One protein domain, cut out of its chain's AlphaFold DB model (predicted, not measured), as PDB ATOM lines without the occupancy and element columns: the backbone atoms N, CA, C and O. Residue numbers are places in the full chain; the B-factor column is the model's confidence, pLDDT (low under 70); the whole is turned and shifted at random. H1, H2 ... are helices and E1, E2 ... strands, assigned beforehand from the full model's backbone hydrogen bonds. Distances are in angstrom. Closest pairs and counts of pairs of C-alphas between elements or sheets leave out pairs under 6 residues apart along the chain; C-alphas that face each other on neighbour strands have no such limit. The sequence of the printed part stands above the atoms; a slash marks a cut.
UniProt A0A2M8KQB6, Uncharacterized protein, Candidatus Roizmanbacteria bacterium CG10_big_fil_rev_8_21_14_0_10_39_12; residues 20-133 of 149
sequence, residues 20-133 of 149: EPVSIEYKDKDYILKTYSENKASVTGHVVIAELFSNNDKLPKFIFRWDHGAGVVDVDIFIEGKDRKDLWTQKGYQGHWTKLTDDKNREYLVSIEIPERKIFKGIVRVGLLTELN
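AT A GLANCE: This is residues 20 to 133 of the 149 residues of an uncharacterized protein of Candidatus Roizmanbacteria bacterium CG10_big_fil_rev_8_21_14_0_10_39_12 (UniProt A0A2M8KQB6). Two four-stranded sheets, E1 E8 E7 E6 and E2 E3 E4 E5, lie face to face as a sandwich, their strands crossed at 29 degrees. The last residues of the long strand E8, up to Leu 132, reach out past one end of the sandwich, and the small helix H1 sits at the E5 edge of the second sheet. The printed part has 114 residues, with eight named strands and one named helix in the order E1 E2 E3 E4 E5 H1 E6 E7 E8; both sheets are antiparallel and the class is mostly strand. The whole is compact, with a radius of gyration of the C-alphas of 13.9 A, and elongated, spanning 44 by 28 by 26 A.

IN THESE COORDINATES: E8, residues 117 to 132, is the longest strand at 42.7 A; it begins at C-alpha 117 (-28.383, -22.069, -1.852), bends by 60 degrees at residue 122 and ends at C-alpha 132 (-17.677, 18.203, -11.198). Its sheet also holds E7, residues 107 to 114 and 22.9 A long, E6, residues 99 to 102, and E1, residues 20 to 27, which begins at C-alpha 20 (-16.403, -1.918, 3.610) and bends by 83 degrees at residue 24. The other sheet holds E2, residues 32 to 35, E3, residues 46 to 53, E4, residues 61 to 67, and E5, residues 72 to 79 and 23.1 A long. H1 is residues 85 to 89.

HOW THE PARTS SIT: In the first sheet E8 is an inner strand; N 22 and O 123 are 2.8 A apart toward E1, and N 110 and O 122 are 2.9 A apart toward E7. E6, E7 and E8 form a meander, each strand the antiparallel neighbour of the one before; N 109 of E7 and O 99 of E6 are 2.8 A apart. E2, E3, E4 and E5 form a second meander, with N 34 and O 51 at 2.9 A, N 64 and O 50 at 2.8 A, and N 63 and O 76 at 2.9 A. Between the sheets, the closest C-alphas of E3 and E8, Ile 49 and Val 126, are 7.5 A apart, and those of E5 and E7, Val 73 and Tyr 108, 7.4 A. H1 only grazes the second sheet, with its residues 85 to 88; 0 of its 1 O i to N i+4 pairs and 1 of its 2 O i to N i+3 pairs are within hydrogen-bond range.

THE WHOLE: The two C-alphas farthest apart, Glu 116 and Asn 133, are 45.9 A from each other. The printed part has no cut and no long link. The mean pLDDT of the printed part is 91.9, and residue 133 alone is under 70.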
ATOM      1  N   GLU A  20     -16.626  -1.038   2.465       95.75
ATOM      2  CA  GLU A  20     -16.403  -1.918   3.610       95.75
ATOM      3  C   GLU A  20     -17.663  -2.711   3.983       95.75
ATOM      4  O   GLU A  20     -18.778  -2.179   3.933       95.75
ATOM      5  N   PRO A  21     -17.523  -3.994   4.359       95.00
ATOM      6  CA  PRO A  21     -18.603  -4.728   4.994       95.00
ATOM      7  C   PRO A  21     -18.760  -4.243   6.441       95.00
ATOM      8  O   PRO A  21     -17.878  -4.450   7.271       95.00
ATOM      9  N   VAL A  22     -19.897  -3.625   6.752       97.06
ATOM     10  CA  VAL A  22     -20.248  -3.205   8.122       97.06
ATOM     11  C   VAL A  22     -20.627  -4.422   8.961       97.06
ATOM     12  O   VAL A  22     -20.273  -4.522  10.132       97.06
ATOM     13  N   SER A  23     -21.334  -5.374   8.349       97.50
ATOM     14  CA  SER A  23     -21.682  -6.648   8.967       97.50
ATOM     15  C   SER A  23     -21.813  -7.746   7.916       97.50
ATOM     16  O   SER A  23     -22.242  -7.511   6.785       97.50
ATOM     17  N   ILE A  24     -21.453  -8.971   8.293       97.50
ATOM     18  CA  ILE A  24     -21.671 -10.171   7.481       97.50
ATOM     19  C   ILE A  24     -22.432 -11.162   8.354       97.50
ATOM     20  O   ILE A  24     -21.851 -11.803   9.226       97.50
ATOM     21  N   GLU A  25     -23.739 -11.276   8.127       97.81
ATOM     22  CA  GLU A  25     -24.577 -12.272   8.803       97.81
ATOM     23  C   GLU A  25     -24.321 -13.674   8.243       97.81
ATOM     24  O   GLU A  25     -24.367 -14.667   8.965       97.81
ATOM     25  N   TYR A  26     -24.082 -13.764   6.935       98.12
ATOM     26  CA  TYR A  26     -23.798 -15.015   6.252       98.12
ATOM     27  C   TYR A  26     -22.956 -14.765   5.001       98.12
ATOM     28  O   TYR A  26     -23.243 -13.862   4.218       98.12
ATOM     29  N   LYS A  27     -21.965 -15.620   4.765       98.00
ATOM     30  CA  LYS A  27     -21.267 -15.730   3.486       98.00
ATOM     31  C   LYS A  27     -20.961 -17.195   3.247       98.00
ATOM     32  O   LYS A  27     -20.358 -17.842   4.102       98.00
ATOM     33  N   ASP A  28     -21.350 -17.692   2.085       97.62
ATOM     34  CA  ASP A  28     -21.040 -19.048   1.672       97.62
ATOM     35  C   ASP A  28     -19.515 -19.272   1.678       97.62
ATOM     36  O   ASP A  28     -18.721 -18.387   1.332       97.62
ATOM     37  N   LYS A  29     -19.094 -20.454   2.137       96.88
ATOM     38  CA  LYS A  29     -17.680 -20.819   2.284       96.88
ATOM     39  C   LYS A  29     -16.941 -20.892   0.945       96.88
ATOM     40  O   LYS A  29     -15.736 -20.663   0.924       96.88
ATOM     41  N   ASP A  30     -17.651 -21.170  -0.148       97.12
ATOM     42  CA  ASP A  30     -17.053 -21.305  -1.477       97.12
ATOM     43  C   ASP A  30     -16.848 -19.940  -2.153       97.12
ATOM     44  O   ASP A  30     -16.312 -19.876  -3.261       97.12
ATOM     45  N   TYR A  31     -17.275 -18.854  -1.498       97.75
ATOM     46  CA  TYR A  31     -17.215 -17.498  -2.024       97.75
ATOM     47  C   TYR A  31     -16.232 -16.620  -1.261       97.75
ATOM     48  O   TYR A  31     -16.163 -16.610  -0.028       97.75
ATOM     49  N   ILE A  32     -15.525 -15.792  -2.014       97.69
ATOM     50  CA  ILE A  32     -14.638 -14.747  -1.526       97.69
ATOM     51  C   ILE A  32     -15.303 -13.409  -1.833       97.69
ATOM     52  O   ILE A  32     -15.708 -13.161  -2.968       97.69
ATOM     53  N   LEU A  33     -15.430 -12.558  -0.810       97.62
ATOM     54  CA  LEU A  33     -15.849 -11.169  -0.974       97.62
ATOM     55  C   LEU A  33     -14.603 -10.315  -1.182       97.62
ATOM     56  O   LEU A  33     -13.702 -10.329  -0.345       97.62
ATOM     57  N   LYS A  34     -14.578  -9.549  -2.267       97.69
ATOM     58  CA  LYS A  34     -13.546  -8.553  -2.542       97.69
ATOM     59  C   LYS A  34     -14.206  -7.197  -2.733       97.69
ATOM     60  O   LYS A  34     -15.121  -7.067  -3.539       97.69
ATOM     61  N   THR A  35     -13.753  -6.198  -1.986       96.88
ATOM     62  CA  THR A  35     -14.251  -4.822  -2.073       96.88
ATOM     63  C   THR A  35     -13.296  -3.947  -2.878       96.88
ATOM     64  O   THR A  35     -12.104  -4.239  -2.997       96.88
ATOM     65  N   TYR A  36     -13.832  -2.874  -3.454       95.12
ATOM     66  CA  TYR A  36     -13.107  -1.958  -4.324       95.12
ATOM     67  C   TYR A  36     -13.254  -0.517  -3.823       95.12
ATOM     68  O   TYR A  36     -14.178   0.201  -4.203       95.12
ATOM     69  N   SER A  37     -12.327  -0.098  -2.962       89.12
ATOM     70  CA  SER A  37     -12.352   1.219  -2.307       89.12
ATOM     71  C   SER A  37     -11.911   2.391  -3.189       89.12
ATOM     72  O   SER A  37     -12.263   3.517  -2.872       89.12
ATOM     73  N   GLU A  38     -11.181   2.149  -4.278       88.88
ATOM     74  CA  GLU A  38     -10.618   3.199  -5.147       88.88
ATOM     75  C   GLU A  38     -10.867   2.878  -6.625       88.88
ATOM     76  O   GLU A  38      -9.954   2.822  -7.451       88.88
ATOM     77  N   ASN A  39     -12.118   2.576  -6.962       90.62
ATOM     78  CA  ASN A  39     -12.490   2.222  -8.323       90.62
ATOM     79  C   ASN A  39     -13.107   3.408  -9.051       90.62
ATOM     80  O   ASN A  39     -13.863   4.173  -8.460       90.62
ATOM     81  N   LYS A  40     -12.825   3.544 -10.346       89.31
ATOM     82  CA  LYS A  40     -13.364   4.639 -11.157       89.31
ATOM     83  C   LYS A  40     -14.748   4.307 -11.695       89.31
ATOM     84  O   LYS A  40     -15.060   3.151 -11.986       89.31
ATOM     85  N   ALA A  41     -15.556   5.341 -11.866       88.94
ATOM     86  CA  ALA A  41     -16.809   5.242 -12.585       88.94
ATOM     87  C   ALA A  41     -16.569   4.989 -14.076       88.94
ATOM     88  O   ALA A  41     -15.623   5.502 -14.678       88.94
ATOM     89  N   SER A  42     -17.458   4.211 -14.686       87.25
ATOM     90  CA  SER A  42     -17.578   4.140 -16.136       87.25
ATOM     91  C   SER A  42     -18.068   5.480 -16.697       87.25
ATOM     92  O   SER A  42     -18.616   6.319 -15.982       87.25
ATOM     93  N   VAL A  43     -17.977   5.645 -18.018       80.56
ATOM     94  CA  VAL A  43     -18.534   6.812 -18.734       80.56
ATOM     95  C   VAL A  43     -20.035   6.998 -18.458       80.56
ATOM     96  O   VAL A  43     -20.540   8.118 -18.465       80.56
ATOM     97  N   THR A  44     -20.750   5.904 -18.178       79.38
ATOM     98  CA  THR A  44     -22.185   5.906 -17.856       79.38
ATOM     99  C   THR A  44     -22.477   6.146 -16.371       79.38
ATOM    100  O   THR A  44     -23.638   6.131 -15.983       79.38
ATOM    101  N   GLY A  45     -21.460   6.357 -15.529       80.69
ATOM    102  CA  GLY A  45     -21.625   6.589 -14.091       80.69
ATOM    103  C   GLY A  45     -21.824   5.321 -13.257       80.69
ATOM    104  O   GLY A  45     -22.239   5.413 -12.104       80.69
ATOM    105  N   HIS A  46     -21.535   4.139 -13.811       90.12
ATOM    106  CA  HIS A  46     -21.544   2.895 -13.044       90.12
ATOM    107  C   HIS A  46     -20.219   2.702 -12.316       90.12
ATOM    108  O   HIS A  46     -19.163   2.878 -12.921       90.12
ATOM    109  N   VAL A  47     -20.248   2.255 -11.062       93.75
ATOM    110  CA  VAL A  47     -19.022   1.931 -10.316       93.75
ATOM    111  C   VAL A  47     -19.116   0.522  -9.764       93.75
ATOM    112  O   VAL A  47     -20.053   0.212  -9.036       93.75
ATOM    113  N   VAL A  48     -18.148  -0.338 -10.074       95.50
ATOM    114  CA  VAL A  48     -18.052  -1.648  -9.417       95.50
ATOM    115  C   VAL A  48     -17.474  -1.445  -8.021       95.50
ATOM    116  O   VAL A  48     -16.340  -0.988  -7.886       95.50
ATOM    117  N   ILE A  49     -18.251  -1.782  -6.994       95.75
ATOM    118  CA  ILE A  49     -17.904  -1.524  -5.590       95.75
ATOM    119  C   ILE A  49     -17.416  -2.781  -4.865       95.75
ATOM    120  O   ILE A  49     -16.593  -2.695  -3.957       95.75
ATOM    121  N   ALA A  50     -17.889  -3.960  -5.267       96.88
ATOM    122  CA  ALA A  50     -17.462  -5.235  -4.707       96.88
ATOM    123  C   ALA A  50     -17.759  -6.388  -5.671       96.88
ATOM    124  O   ALA A  50     -18.522  -6.249  -6.628       96.88
ATOM    125  N   GLU A  51     -17.170  -7.544  -5.400       97.06
ATOM    126  CA  GLU A  51     -17.504  -8.801  -6.050       97.06
ATOM    127  C   GLU A  51     -17.535  -9.954  -5.045       97.06
ATOM    128  O   GLU A  51     -16.708 -10.033  -4.135       97.06
ATOM    129  N   LEU A  52     -18.474 -10.872  -5.250       97.44
ATOM    130  CA  LEU A  52     -18.439 -12.214  -4.684       97.44
ATOM    131  C   LEU A  52     -18.084 -13.181  -5.801       97.44
ATOM    132  O   LEU A  52     -18.815 -13.290  -6.785       97.44
ATOM    133  N   PHE A  53     -16.976 -13.892  -5.649       96.88
ATOM    134  CA  PHE A  53     -16.526 -14.869  -6.635       96.88
ATOM    135  C   PHE A  53     -16.128 -16.178  -5.963       96.88
ATOM    136  O   PHE A  53     -15.764 -16.199  -4.787       96.88
ATOM    137  N   SER A  54     -16.191 -17.265  -6.726       95.38
ATOM    138  CA  SER A  54     -15.676 -18.567  -6.325       95.38
ATOM    139  C   SER A  54     -14.483 -18.953  -7.192       95.38
ATOM    140  O   SER A  54     -14.382 -18.531  -8.342       95.38
ATOM    141  N   ASN A  55     -13.603 -19.796  -6.654       92.38
ATOM    142  CA  ASN A  55     -12.583 -20.479  -7.452       92.38
ATOM    143  C   ASN A  55     -13.174 -21.643  -8.273       92.38
ATOM    144  O   ASN A  55     -12.483 -22.207  -9.115       92.38
ATOM    145  N   ASN A  56     -14.432 -22.019  -8.014       91.62
ATOM    146  CA  ASN A  56     -15.182 -22.976  -8.818       91.62
ATOM    147  C   ASN A  56     -15.876 -22.241  -9.972       91.62
ATOM    148  O   ASN A  56     -16.775 -21.434  -9.743       91.62
ATOM    149  N   ASP A  57     -15.473 -22.551 -11.200       86.12
ATOM    150  CA  ASP A  57     -15.981 -21.962 -12.443       86.12
ATOM    151  C   ASP A  57     -17.467 -22.250 -12.709       86.12
ATOM    152  O   ASP A  57     -18.127 -21.493 -13.423       86.12
ATOM    153  N   LYS A  58     -18.020 -23.299 -12.089       87.25
ATOM    154  CA  LYS A  58     -19.449 -23.639 -12.162       87.25
ATOM    155  C   LYS A  58     -20.328 -22.771 -11.268       87.25
ATOM    156  O   LYS A  58     -21.553 -22.839 -11.381       87.25
ATOM    157  N   LEU A  59     -19.742 -22.017 -10.340       92.31
ATOM    158  CA  LEU A  59     -20.491 -21.134  -9.455       92.31
ATOM    159  C   LEU A  59     -20.568 -19.719 -10.043       92.31
ATOM    160  O   LEU A  59     -19.591 -19.237 -10.618       92.31
ATOM    161  N   PRO A  60     -21.720 -19.038  -9.906       94.19
ATOM    162  CA  PRO A  60     -21.864 -17.679 -10.398       94.19
ATOM    163  C   PRO A  60     -20.903 -16.718  -9.694       94.19
ATOM    164  O   PRO A  60     -20.581 -16.866  -8.519       94.19
ATOM    165  N   LYS A  61     -20.498 -15.676 -10.410       96.62
ATOM    166  CA  LYS A  61     -19.892 -14.472  -9.850       96.62
ATOM    167  C   LYS A  61     -20.976 -13.410  -9.687       96.62
ATOM    168  O   LYS A  61     -21.799 -13.228 -10.577       96.62
ATOM    169  N   PHE A  62     -20.938 -12.675  -8.585       96.94
ATOM    170  CA  PHE A  62     -21.830 -11.546  -8.338       96.94
ATOM    171  C   PHE A  62     -21.021 -10.258  -8.281       96.94
ATOM    172  O   PHE A  62     -20.032 -10.182  -7.551       96.94
ATOM    173  N   ILE A  63     -21.424  -9.249  -9.048       96.62
ATOM    174  CA  ILE A  63     -20.762  -7.944  -9.105       96.62
ATOM    175  C   ILE A  63     -21.698  -6.903  -8.523       96.62
ATOM    176  O   ILE A  63     -22.837  -6.784  -8.951       96.62
ATOM    177  N   PHE A  64     -21.210  -6.159  -7.541       96.25
ATOM    178  CA  PHE A  64     -21.980  -5.151  -6.841       96.25
ATOM    179  C   PHE A  64     -21.641  -3.832  -7.521       96.25
ATOM    180  O   PHE A  64     -20.461  -3.478  -7.644       96.25
ATOM    181  N   ARG A  65     -22.659  -3.119  -7.985       95.44
ATOM    182  CA  ARG A  65     -22.510  -1.957  -8.846       95.44
ATOM    183  C   ARG A  65     -23.333  -0.799  -8.310       95.44
ATOM    184  O   ARG A  65     -24.534  -0.926  -8.121       95.44
ATOM    185  N   TRP A  66     -22.689   0.339  -8.111       93.50
ATOM    186  CA  TRP A  66     -23.374   1.613  -7.950       93.50
ATOM    187  C   TRP A  66     -23.910   2.097  -9.298       93.50
ATOM    188  O   TRP A  66     -23.158   2.132 -10.276       93.50
ATOM    189  N   ASP A  67     -25.171   2.516  -9.331       90.38
ATOM    190  CA  ASP A  67     -25.794   3.204 -10.457       90.38
ATOM    191  C   ASP A  67     -26.035   4.676 -10.104       90.38
ATOM    192  O   ASP A  67     -26.840   4.998  -9.231       90.38
ATOM    193  N   HIS A  68     -25.330   5.588 -10.780       84.25
ATOM    194  CA  HIS A  68     -25.472   7.023 -10.538       84.25
ATOM    195  C   HIS A  68     -26.840   7.580 -10.947       84.25
ATOM    196  O   HIS A  68     -27.328   8.492 -10.284       84.25
ATOM    197  N   GLY A  69     -27.452   7.059 -12.014       80.38
ATOM    198  CA  GLY A  69     -28.740   7.553 -12.497       80.38
ATOM    199  C   GLY A  69     -29.871   7.217 -11.531       80.38
ATOM    200  O   GLY A  69     -30.722   8.062 -11.264       80.38
ATOM    201  N   ALA A  70     -29.850   6.001 -10.983       82.50
ATOM    202  CA  ALA A  70     -30.850   5.539 -10.023       82.50
ATOM    203  C   ALA A  70     -30.497   5.856  -8.557       82.50
ATOM    204  O   ALA A  70     -31.389   5.903  -7.712       82.50
ATOM    205  N   GLY A  71     -29.220   6.087  -8.239       85.62
ATOM    206  CA  GLY A  71     -28.758   6.337  -6.872       85.62
ATOM    207  C   GLY A  71     -28.811   5.096  -5.975       85.62
ATOM    208  O   GLY A  71     -29.070   5.208  -4.776       85.62
ATOM    209  N   VAL A  72     -28.608   3.909  -6.550       89.75
ATOM    210  CA  VAL A  72     -28.755   2.619  -5.858       89.75
ATOM    211  C   VAL A  72     -27.556   1.708  -6.090       89.75
ATOM    212  O   VAL A  72     -26.758   1.913  -7.005       89.75
ATOM    213  N   VAL A  73     -27.443   0.679  -5.249       93.38
ATOM    214  CA  VAL A  73     -26.544  -0.450  -5.481       93.38
ATOM    215  C   VAL A  73     -27.354  -1.620  -6.025       93.38
ATOM    216  O   VAL A  73     -28.273  -2.103  -5.360       93.38
ATOM    217  N   ASP A  74     -26.949  -2.109  -7.187       94.19
ATOM    218  CA  ASP A  74     -27.455  -3.340  -7.780       94.19
ATOM    219  C   ASP A  74     -26.400  -4.442  -7.712       94.19
ATOM    220  O   ASP A  74     -25.195  -4.193  -7.617       94.19
ATOM    221  N   VAL A  75     -26.855  -5.683  -7.794       95.31
ATOM    222  CA  VAL A  75     -26.009  -6.853  -7.990       95.31
ATOM    223  C   VAL A  75     -26.297  -7.422  -9.373       95.31
ATOM    224  O   VAL A  75     -27.442  -7.719  -9.715       95.31
ATOM    225  N   ASP A  76     -25.249  -7.586 -10.167       94.81
ATOM    226  CA  ASP A  76     -25.262  -8.299 -11.440       94.81
ATOM    227  C   ASP A  76     -24.741  -9.734 -11.230       94.81
ATOM    228  O   ASP A  76     -23.861  -9.968 -10.397       94.81
ATOM    229  N   ILE A  77     -25.258 -10.697 -11.996       94.88
ATOM    230  CA  ILE A  77     -24.875 -12.115 -11.926       94.88
ATOM    231  C   ILE A  77     -24.172 -12.534 -13.215       94.88
ATOM    232  O   ILE A  77     -24.660 -12.284 -14.314       94.88
ATOM    233  N   PHE A  78     -23.041 -13.217 -13.073       94.69
ATOM    234  CA  PHE A  78     -22.244 -13.720 -14.182       94.69
ATOM    235  C   PHE A  78     -21.996 -15.217 -14.036       94.69
ATOM    236  O   PHE A  78     -21.562 -15.675 -12.984       94.69
ATOM    237  N   ILE A  79     -22.214 -15.980 -15.105       92.12
ATOM    238  CA  ILE A  79     -21.863 -17.406 -15.185       92.12
ATOM    239  C   ILE A  79     -21.003 -17.581 -16.429       92.12
ATOM    240  O   ILE A  79     -21.385 -17.112 -17.501       92.12
ATOM    241  N   GLU A  80     -19.824 -18.194 -16.280       89.75
ATOM    242  CA  GLU A  80     -18.856 -18.368 -17.379       89.75
ATOM    243  C   GLU A  80     -18.554 -17.043 -18.120       89.75
ATOM    244  O   GLU A  80     -18.437 -16.987 -19.343       89.75
ATOM    245  N   GLY A  81     -18.491 -15.935 -17.372       87.44
ATOM    246  CA  GLY A  81     -18.210 -14.595 -17.903       87.44
ATOM    247  C   GLY A  81     -19.371 -13.911 -18.633       87.44
ATOM    248  O   GLY A  81     -19.210 -12.780 -19.087       87.44
ATOM    249  N   LYS A  82     -20.544 -14.542 -18.732       92.00
ATOM    250  CA  LYS A  82     -21.737 -13.953 -19.357       92.00
ATOM    251  C   LYS A  82     -22.668 -13.385 -18.302       92.00
ATOM    252  O   LYS A  82     -22.921 -14.048 -17.301       92.00
ATOM    253  N   ASP A  83     -23.195 -12.193 -18.558       92.56
ATOM    254  CA  ASP A  83     -24.255 -11.588 -17.751       92.56
ATOM    255  C   ASP A  83     -25.541 -12.424 -17.875       92.56
ATOM    256  O   ASP A  83     -25.974 -12.747 -18.984       92.56
ATOM    257  N   ARG A  84     -26.120 -12.813 -16.738       92.06
ATOM    258  CA  ARG A  84     -27.265 -13.732 -16.646       92.06
ATOM    259  C   ARG A  84     -28.466 -13.099 -15.951       92.06
ATOM    260  O   ARG A  84     -29.099 -13.707 -15.087       92.06
ATOM    261  N   LYS A  85     -28.806 -11.866 -16.341       87.81
ATOM    262  CA  LYS A  85     -29.982 -11.139 -15.817       87.81
ATOM    263  C   LYS A  85     -31.301 -11.889 -15.992       87.81
ATOM    264  O   LYS A  85     -32.238 -11.642 -15.240       87.81
ATOM    265  N   ASP A  86     -31.367 -12.811 -16.951       89.50
ATOM    266  CA  ASP A  86     -32.505 -13.707 -17.160       89.50
ATOM    267  C   ASP A  86     -32.848 -14.542 -15.912       89.50
ATOM    268  O   ASP A  86     -34.007 -14.899 -15.702       89.50
ATOM    269  N   LEU A  87     -31.868 -14.801 -15.041       88.06
ATOM    270  CA  LEU A  87     -32.059 -15.580 -13.819       88.06
ATOM    271  C   LEU A  87     -32.786 -14.803 -12.714       88.06
ATOM    272  O   LEU A  87     -33.361 -15.422 -11.823       88.06
ATOM    273  N   TRP A  88     -32.840 -13.468 -12.768       84.06
ATOM    274  CA  TRP A  88     -33.473 -12.671 -11.707       84.06
ATOM    275  C   TRP A  88     -34.976 -12.901 -11.573       84.06
ATOM    276  O   TRP A  88     -35.536 -12.706 -10.499       84.06
ATOM    277  N   THR A  89     -35.633 -13.343 -12.645       86.31
ATOM    278  CA  THR A  89     -37.060 -13.684 -12.631       86.31
ATOM    279  C   THR A  89     -37.330 -15.141 -12.256       86.31
ATOM    280  O   THR A  89     -38.486 -15.542 -12.128       86.31
ATOM    281  N   GLN A  90     -36.289 -15.963 -12.099       88.62
ATOM    282  CA  GLN A  90     -36.439 -17.377 -11.789       88.62
ATOM    283  C   GLN A  90     -36.729 -17.587 -10.294       88.62
ATOM    284  O   GLN A  90     -36.136 -16.964  -9.414       88.62
ATOM    285  N   LYS A  91     -37.635 -18.524  -9.991       88.25
ATOM    286  CA  LYS A  91     -37.981 -18.893  -8.612       88.25
ATOM    287  C   LYS A  91     -36.733 -19.329  -7.835       88.25
ATOM    288  O   LYS A  91     -36.004 -20.208  -8.283       88.25
ATOM    289  N   GLY A  92     -36.553 -18.758  -6.644       84.94
ATOM    290  CA  GLY A  92     -35.429 -19.060  -5.755       84.94
ATOM    291  C   GLY A  92     -34.204 -18.170  -5.958       84.94
ATOM    292  O   GLY A  92     -33.253 -18.310  -5.199       84.94
ATOM    293  N   TYR A  93     -34.222 -17.252  -6.932       89.25
ATOM    294  CA  TYR A  93     -33.210 -16.206  -7.036       89.25
ATOM    295  C   TYR A  93     -33.606 -14.961  -6.240       89.25
ATOM    296  O   TYR A  93     -34.738 -14.483  -6.312       89.25
ATOM    297  N   GLN A  94     -32.637 -14.410  -5.517       88.38
ATOM    298  CA  GLN A  94     -32.706 -13.124  -4.835       88.38
ATOM    299  C   GLN A  94     -31.334 -12.452  -4.917       88.38
ATOM    300  O   GLN A  94     -30.306 -13.116  -4.802       88.38
ATOM    301  N   GLY A  95     -31.301 -11.130  -5.091       84.75
ATOM    302  CA  GLY A  95     -30.066 -10.365  -4.903       84.75
ATOM    303  C   GLY A  95     -29.861  -9.189  -5.834       84.75
ATOM    304  O   GLY A  95     -29.044  -8.348  -5.489       84.75
ATOM    305  N   HIS A  96     -30.604  -9.089  -6.944       89.75
ATOM    306  CA  HIS A  96     -30.427  -8.000  -7.909       89.75
ATOM    307  C   HIS A  96     -30.509  -6.615  -7.264       89.75
ATOM    308  O   HIS A  96     -29.628  -5.791  -7.472       89.75
ATOM    309  N   TRP A  97     -31.538  -6.382  -6.450       88.81
ATOM    310  CA  TRP A  97     -31.723  -5.118  -5.748       88.81
ATOM    311  C   TRP A  97     -31.258  -5.227  -4.307       88.81
ATOM    312  O   TRP A  97     -31.644  -6.143  -3.573       88.81
ATOM    313  N   THR A  98     -30.465  -4.249  -3.890       91.50
ATOM    314  CA  THR A  98     -30.104  -4.071  -2.486       91.50
ATOM    315  C   THR A  98     -31.083  -3.122  -1.805       91.50
ATOM    316  O   THR A  98     -31.792  -2.347  -2.450       91.50
ATOM    317  N   LYS A  99     -31.151  -3.183  -0.475       93.44
ATOM    318  CA  LYS A  99     -32.001  -2.287   0.311       93.44
ATOM    319  C   LYS A  99     -31.136  -1.278   1.050       93.44
ATOM    320  O   LYS A  99     -30.339  -1.676   1.892       93.44
ATOM    321  N   LEU A 100     -31.341   0.011   0.793       94.38
ATOM    322  CA  LEU A 100     -30.743   1.080   1.593       94.38
ATOM    323  C   LEU A 100     -31.271   0.999   3.034       94.38
ATOM    324  O   LEU A 100     -32.483   1.024   3.261       94.38
ATOM    325  N   THR A 101     -30.367   0.857   3.998       94.56
ATOM    326  CA  THR A 101     -30.685   0.787   5.432       94.56
ATOM    327  C   THR A 101     -30.311   2.061   6.175       94.56
ATOM    328  O   THR A 101     -30.986   2.404   7.142       94.56
ATOM    329  N   ASP A 102     -29.284   2.773   5.707       93.06
ATOM    330  CA  ASP A 102     -28.872   4.076   6.230       93.06
ATOM    331  C   ASP A 102     -28.407   4.970   5.074       93.06
ATOM    332  O   ASP A 102     -27.363   4.731   4.466       93.06
ATOM    333  N   ASP A 103     -29.190   6.003   4.771       90.56
ATOM    334  CA  ASP A 103     -28.891   6.974   3.715       90.56
ATOM    335  C   ASP A 103     -27.680   7.858   4.050       90.56
ATOM    336  O   ASP A 103     -26.820   8.106   3.204       90.56
ATOM    337  N   LYS A 104     -27.545   8.268   5.318       90.19
ATOM    338  CA  LYS A 104     -26.470   9.167   5.762       90.19
ATOM    339  C   LYS A 104     -25.105   8.514   5.582       90.19
ATOM    340  O   LYS A 104     -24.150   9.176   5.172       90.19
ATOM    341  N   ASN A 105     -25.026   7.225   5.896       91.69
ATOM    342  CA  ASN A 105     -23.797   6.451   5.790       91.69
ATOM    343  C   ASN A 105     -23.685   5.663   4.476       91.69
ATOM    344  O   ASN A 105     -22.623   5.106   4.214       91.69
ATOM    345  N   ARG A 106     -24.728   5.650   3.629       93.38
ATOM    346  CA  ARG A 106     -24.821   4.834   2.403       93.38
ATOM    347  C   ARG A 106     -24.566   3.355   2.680       93.38
ATOM    348  O   ARG A 106     -23.651   2.741   2.126       93.38
ATOM    349  N   GLU A 107     -25.372   2.805   3.576       96.38
ATOM    350  CA  GLU A 107     -25.332   1.395   3.952       96.38
ATOM    351  C   GLU A 107     -26.443   0.613   3.264       96.38
ATOM    352  O   GLU A 107     -27.619   0.964   3.350       96.38
ATOM    353  N   TYR A 108     -26.057  -0.473   2.604       96.31
ATOM    354  CA  TYR A 108     -26.949  -1.311   1.823       96.31
ATOM    355  C   TYR A 108     -26.977  -2.717   2.405       96.31
ATOM    356  O   TYR A 108     -25.944  -3.383   2.501       96.31
ATOM    357  N   LEU A 109     -28.171  -3.192   2.749       96.75
ATOM    358  CA  LEU A 109     -28.426  -4.599   3.007       96.75
ATOM    359  C   LEU A 109     -28.406  -5.350   1.675       96.75
ATOM    360  O   LEU A 109     -29.264  -5.150   0.809       96.75
ATOM    361  N   VAL A 110     -27.440  -6.250   1.553       96.75
ATOM    362  CA  VAL A 110     -27.279  -7.150   0.415       96.75
ATOM    363  C   VAL A 110     -27.679  -8.551   0.856       96.75
ATOM    364  O   VAL A 110     -27.178  -9.060   1.858       96.75
ATOM    365  N   SER A 111     -28.580  -9.182   0.107       96.38
ATOM    366  CA  SER A 111     -29.032 -10.554   0.349       96.38
ATOM    367  C   SER A 111     -29.070 -11.299  -0.975       96.38
ATOM    368  O   SER A 111     -29.921 -11.002  -1.808       96.38
ATOM    369  N   ILE A 112     -28.142 -12.232  -1.170       96.25
ATOM    370  CA  ILE A 112     -27.986 -12.997  -2.408       96.25
ATOM    371  C   ILE A 112     -28.301 -14.459  -2.123       96.25
ATOM    372  O   ILE A 112     -27.645 -15.102  -1.295       96.25
ATOM    373  N   GLU A 113     -29.284 -14.979  -2.846       95.19
ATOM    374  CA  GLU A 113     -29.716 -16.371  -2.812       95.19
ATOM    375  C   GLU A 113     -29.918 -16.856  -4.249       95.19
ATOM    376  O   GLU A 113     -30.410 -16.127  -5.110       95.19
ATOM    377  N   ILE A 114     -29.492 -18.083  -4.511       92.56
ATOM    378  CA  ILE A 114     -29.794 -18.812  -5.740       92.56
ATOM    379  C   ILE A 114     -30.639 -20.036  -5.356       92.56
ATOM    380  O   ILE A 114     -30.722 -20.363  -4.165       92.56
ATOM    381  N   PRO A 115     -31.260 -20.743  -6.318       91.81
ATOM    382  CA  PRO A 115     -32.070 -21.910  -6.013       91.81
ATOM    383  C   PRO A 115     -31.313 -22.880  -5.106       91.81
ATOM    384  O   PRO A 115     -30.190 -23.281  -5.407       91.81
ATOM    385  N   GLU A 116     -31.939 -23.197  -3.973       89.69
ATOM    386  CA  GLU A 116     -31.441 -24.148  -2.970       89.69
ATOM    387  C   GLU A 116     -30.136 -23.739  -2.262       89.69
ATOM    388  O   GLU A 116     -29.572 -24.533  -1.508       89.69
ATOM    389  N   ARG A 117     -29.652 -22.502  -2.443       94.00
ATOM    390  CA  ARG A 117     -28.383 -22.069  -1.852       94.00
ATOM    391  C   ARG A 117     -28.353 -20.582  -1.516       94.00
ATOM    392  O   ARG A 117     -28.393 -19.711  -2.383       94.00
ATOM    393  N   LYS A 118     -28.172 -20.285  -0.232       95.81
ATOM    394  CA  LYS A 118     -27.856 -18.935   0.238       95.81
ATOM    395  C   LYS A 118     -26.396 -18.617  -0.072       95.81
ATOM    396  O   LYS A 118     -25.534 -19.447   0.188       95.81
ATOM    397  N   ILE A 119     -26.112 -17.424  -0.588       96.94
ATOM    398  CA  ILE A 119     -24.749 -17.020  -0.969       96.94
ATOM    399  C   ILE A 119     -24.199 -15.972  -0.011       96.94
ATOM    400  O   ILE A 119     -23.088 -16.110   0.500       96.94
ATOM    401  N   PHE A 120     -24.968 -14.921   0.262       97.88
ATOM    402  CA  PHE A 120     -24.501 -13.807   1.080       97.88
ATOM    403  C   PHE A 120     -25.661 -13.095   1.761       97.88
ATOM    404  O   PHE A 120     -26.721 -12.923   1.168       97.88
ATOM    405  N   LYS A 121     -25.448 -12.649   2.997       97.75
ATOM    406  CA  LYS A 121     -26.312 -11.692   3.677       97.75
ATOM    407  C   LYS A 121     -25.470 -10.796   4.577       97.75
ATOM    408  O   LYS A 121     -24.747 -11.298   5.436       97.75
ATOM    409  N   GLY A 122     -25.574  -9.487   4.398       97.38
ATOM    410  CA  GLY A 122     -24.811  -8.523   5.187       97.38
ATOM    411  C   GLY A 122     -25.071  -7.082   4.778       97.38
ATOM    412  O   GLY A 122     -25.821  -6.821   3.838       97.38
ATOM    413  N   ILE A 123     -24.437  -6.156   5.490       97.62
ATOM    414  CA  ILE A 123     -24.512  -4.718   5.230       97.62
ATOM    415  C   ILE A 123     -23.175  -4.250   4.659       97.62
ATOM    416  O   ILE A 123     -22.120  -4.504   5.241       97.62
ATOM    417  N   VAL A 124     -23.225  -3.547   3.529       96.69
ATOM    418  CA  VAL A 124     -22.059  -2.943   2.874       96.69
ATOM    419  C   VAL A 124     -22.208  -1.429   2.879       96.69
ATOM    420  O   VAL A 124     -23.245  -0.907   2.474       96.69
ATOM    421  N   ARG A 125     -21.162  -0.726   3.312       96.56
ATOM    422  CA  ARG A 125     -21.076   0.734   3.268       96.56
ATOM    423  C   ARG A 125     -20.302   1.183   2.038       96.56
ATOM    424  O   ARG A 125     -19.256   0.611   1.723       96.56
ATOM    425  N   VAL A 126     -20.801   2.223   1.370       95.06
ATOM    426  CA  VAL A 126     -20.225   2.733   0.119       95.06
ATOM    427  C   VAL A 126     -19.843   4.208   0.243       95.06
ATOM    428  O   VAL A 126     -20.683   5.101   0.334       95.06
ATOM    429  N   GLY A 127     -18.547   4.489   0.200       93.69
ATOM    430  CA  GLY A 127     -17.979   5.816  -0.016       93.69
ATOM    431  C   GLY A 127     -17.871   6.111  -1.509       93.69
ATOM    432  O   GLY A 127     -17.231   5.353  -2.236       93.69
ATOM    433  N   LEU A 128     -18.482   7.206  -1.963       90.44
ATOM    434  CA  LEU A 128     -18.461   7.637  -3.361       90.44
ATOM    435  C   LEU A 128     -17.683   8.942  -3.500       90.44
ATOM    436  O   LEU A 128     -17.852   9.858  -2.693       90.44
ATOM    437  N   LEU A 129     -16.885   9.033  -4.558       88.38
ATOM    438  CA  LEU A 129     -16.266  10.272  -5.003       88.38
ATOM    439  C   LEU A 129     -17.221  10.967  -5.971       88.38
ATOM    440  O   LEU A 129     -17.619  10.380  -6.978       88.38
ATOM    441  N   THR A 130     -17.572  12.218  -5.690       80.94
ATOM    442  CA  THR A 130     -18.307  13.069  -6.627       80.94
ATOM    443  C   THR A 130     -17.344  13.984  -7.371       80.94
ATOM    444  O   THR A 130     -16.479  14.627  -6.782       80.94
ATOM    445  N   GLU A 131     -17.508  14.047  -8.684       79.12
ATOM    446  CA  GLU A 131     -16.731  14.890  -9.579       79.12
ATOM    447  C   GLU A 131     -17.634  15.938 -10.232       79.12
ATOM    448  O   GLU A 131     -18.803  15.700 -10.557       79.12
ATOM    449  N   LEU A 132     -17.066  17.125 -10.434       70.38
ATOM    450  CA  LEU A 132     -17.677  18.203 -11.198       70.38
ATOM    451  C   LEU A 132     -17.110  18.162 -12.614       70.38
ATOM    452  O   LEU A 132     -15.956  18.530 -12.829       70.38
ATOM    453  N   ASN A 133     -17.926  17.758 -13.586       59.97
ATOM    454  CA  ASN A 133     -17.544  17.883 -14.988       59.97
ATOM    455  C   ASN A 133     -17.652  19.350 -15.422       59.97
ATOM    456  O   ASN A 133     -18.744  19.901 -15.550       59.97
TER     457      ASN A 133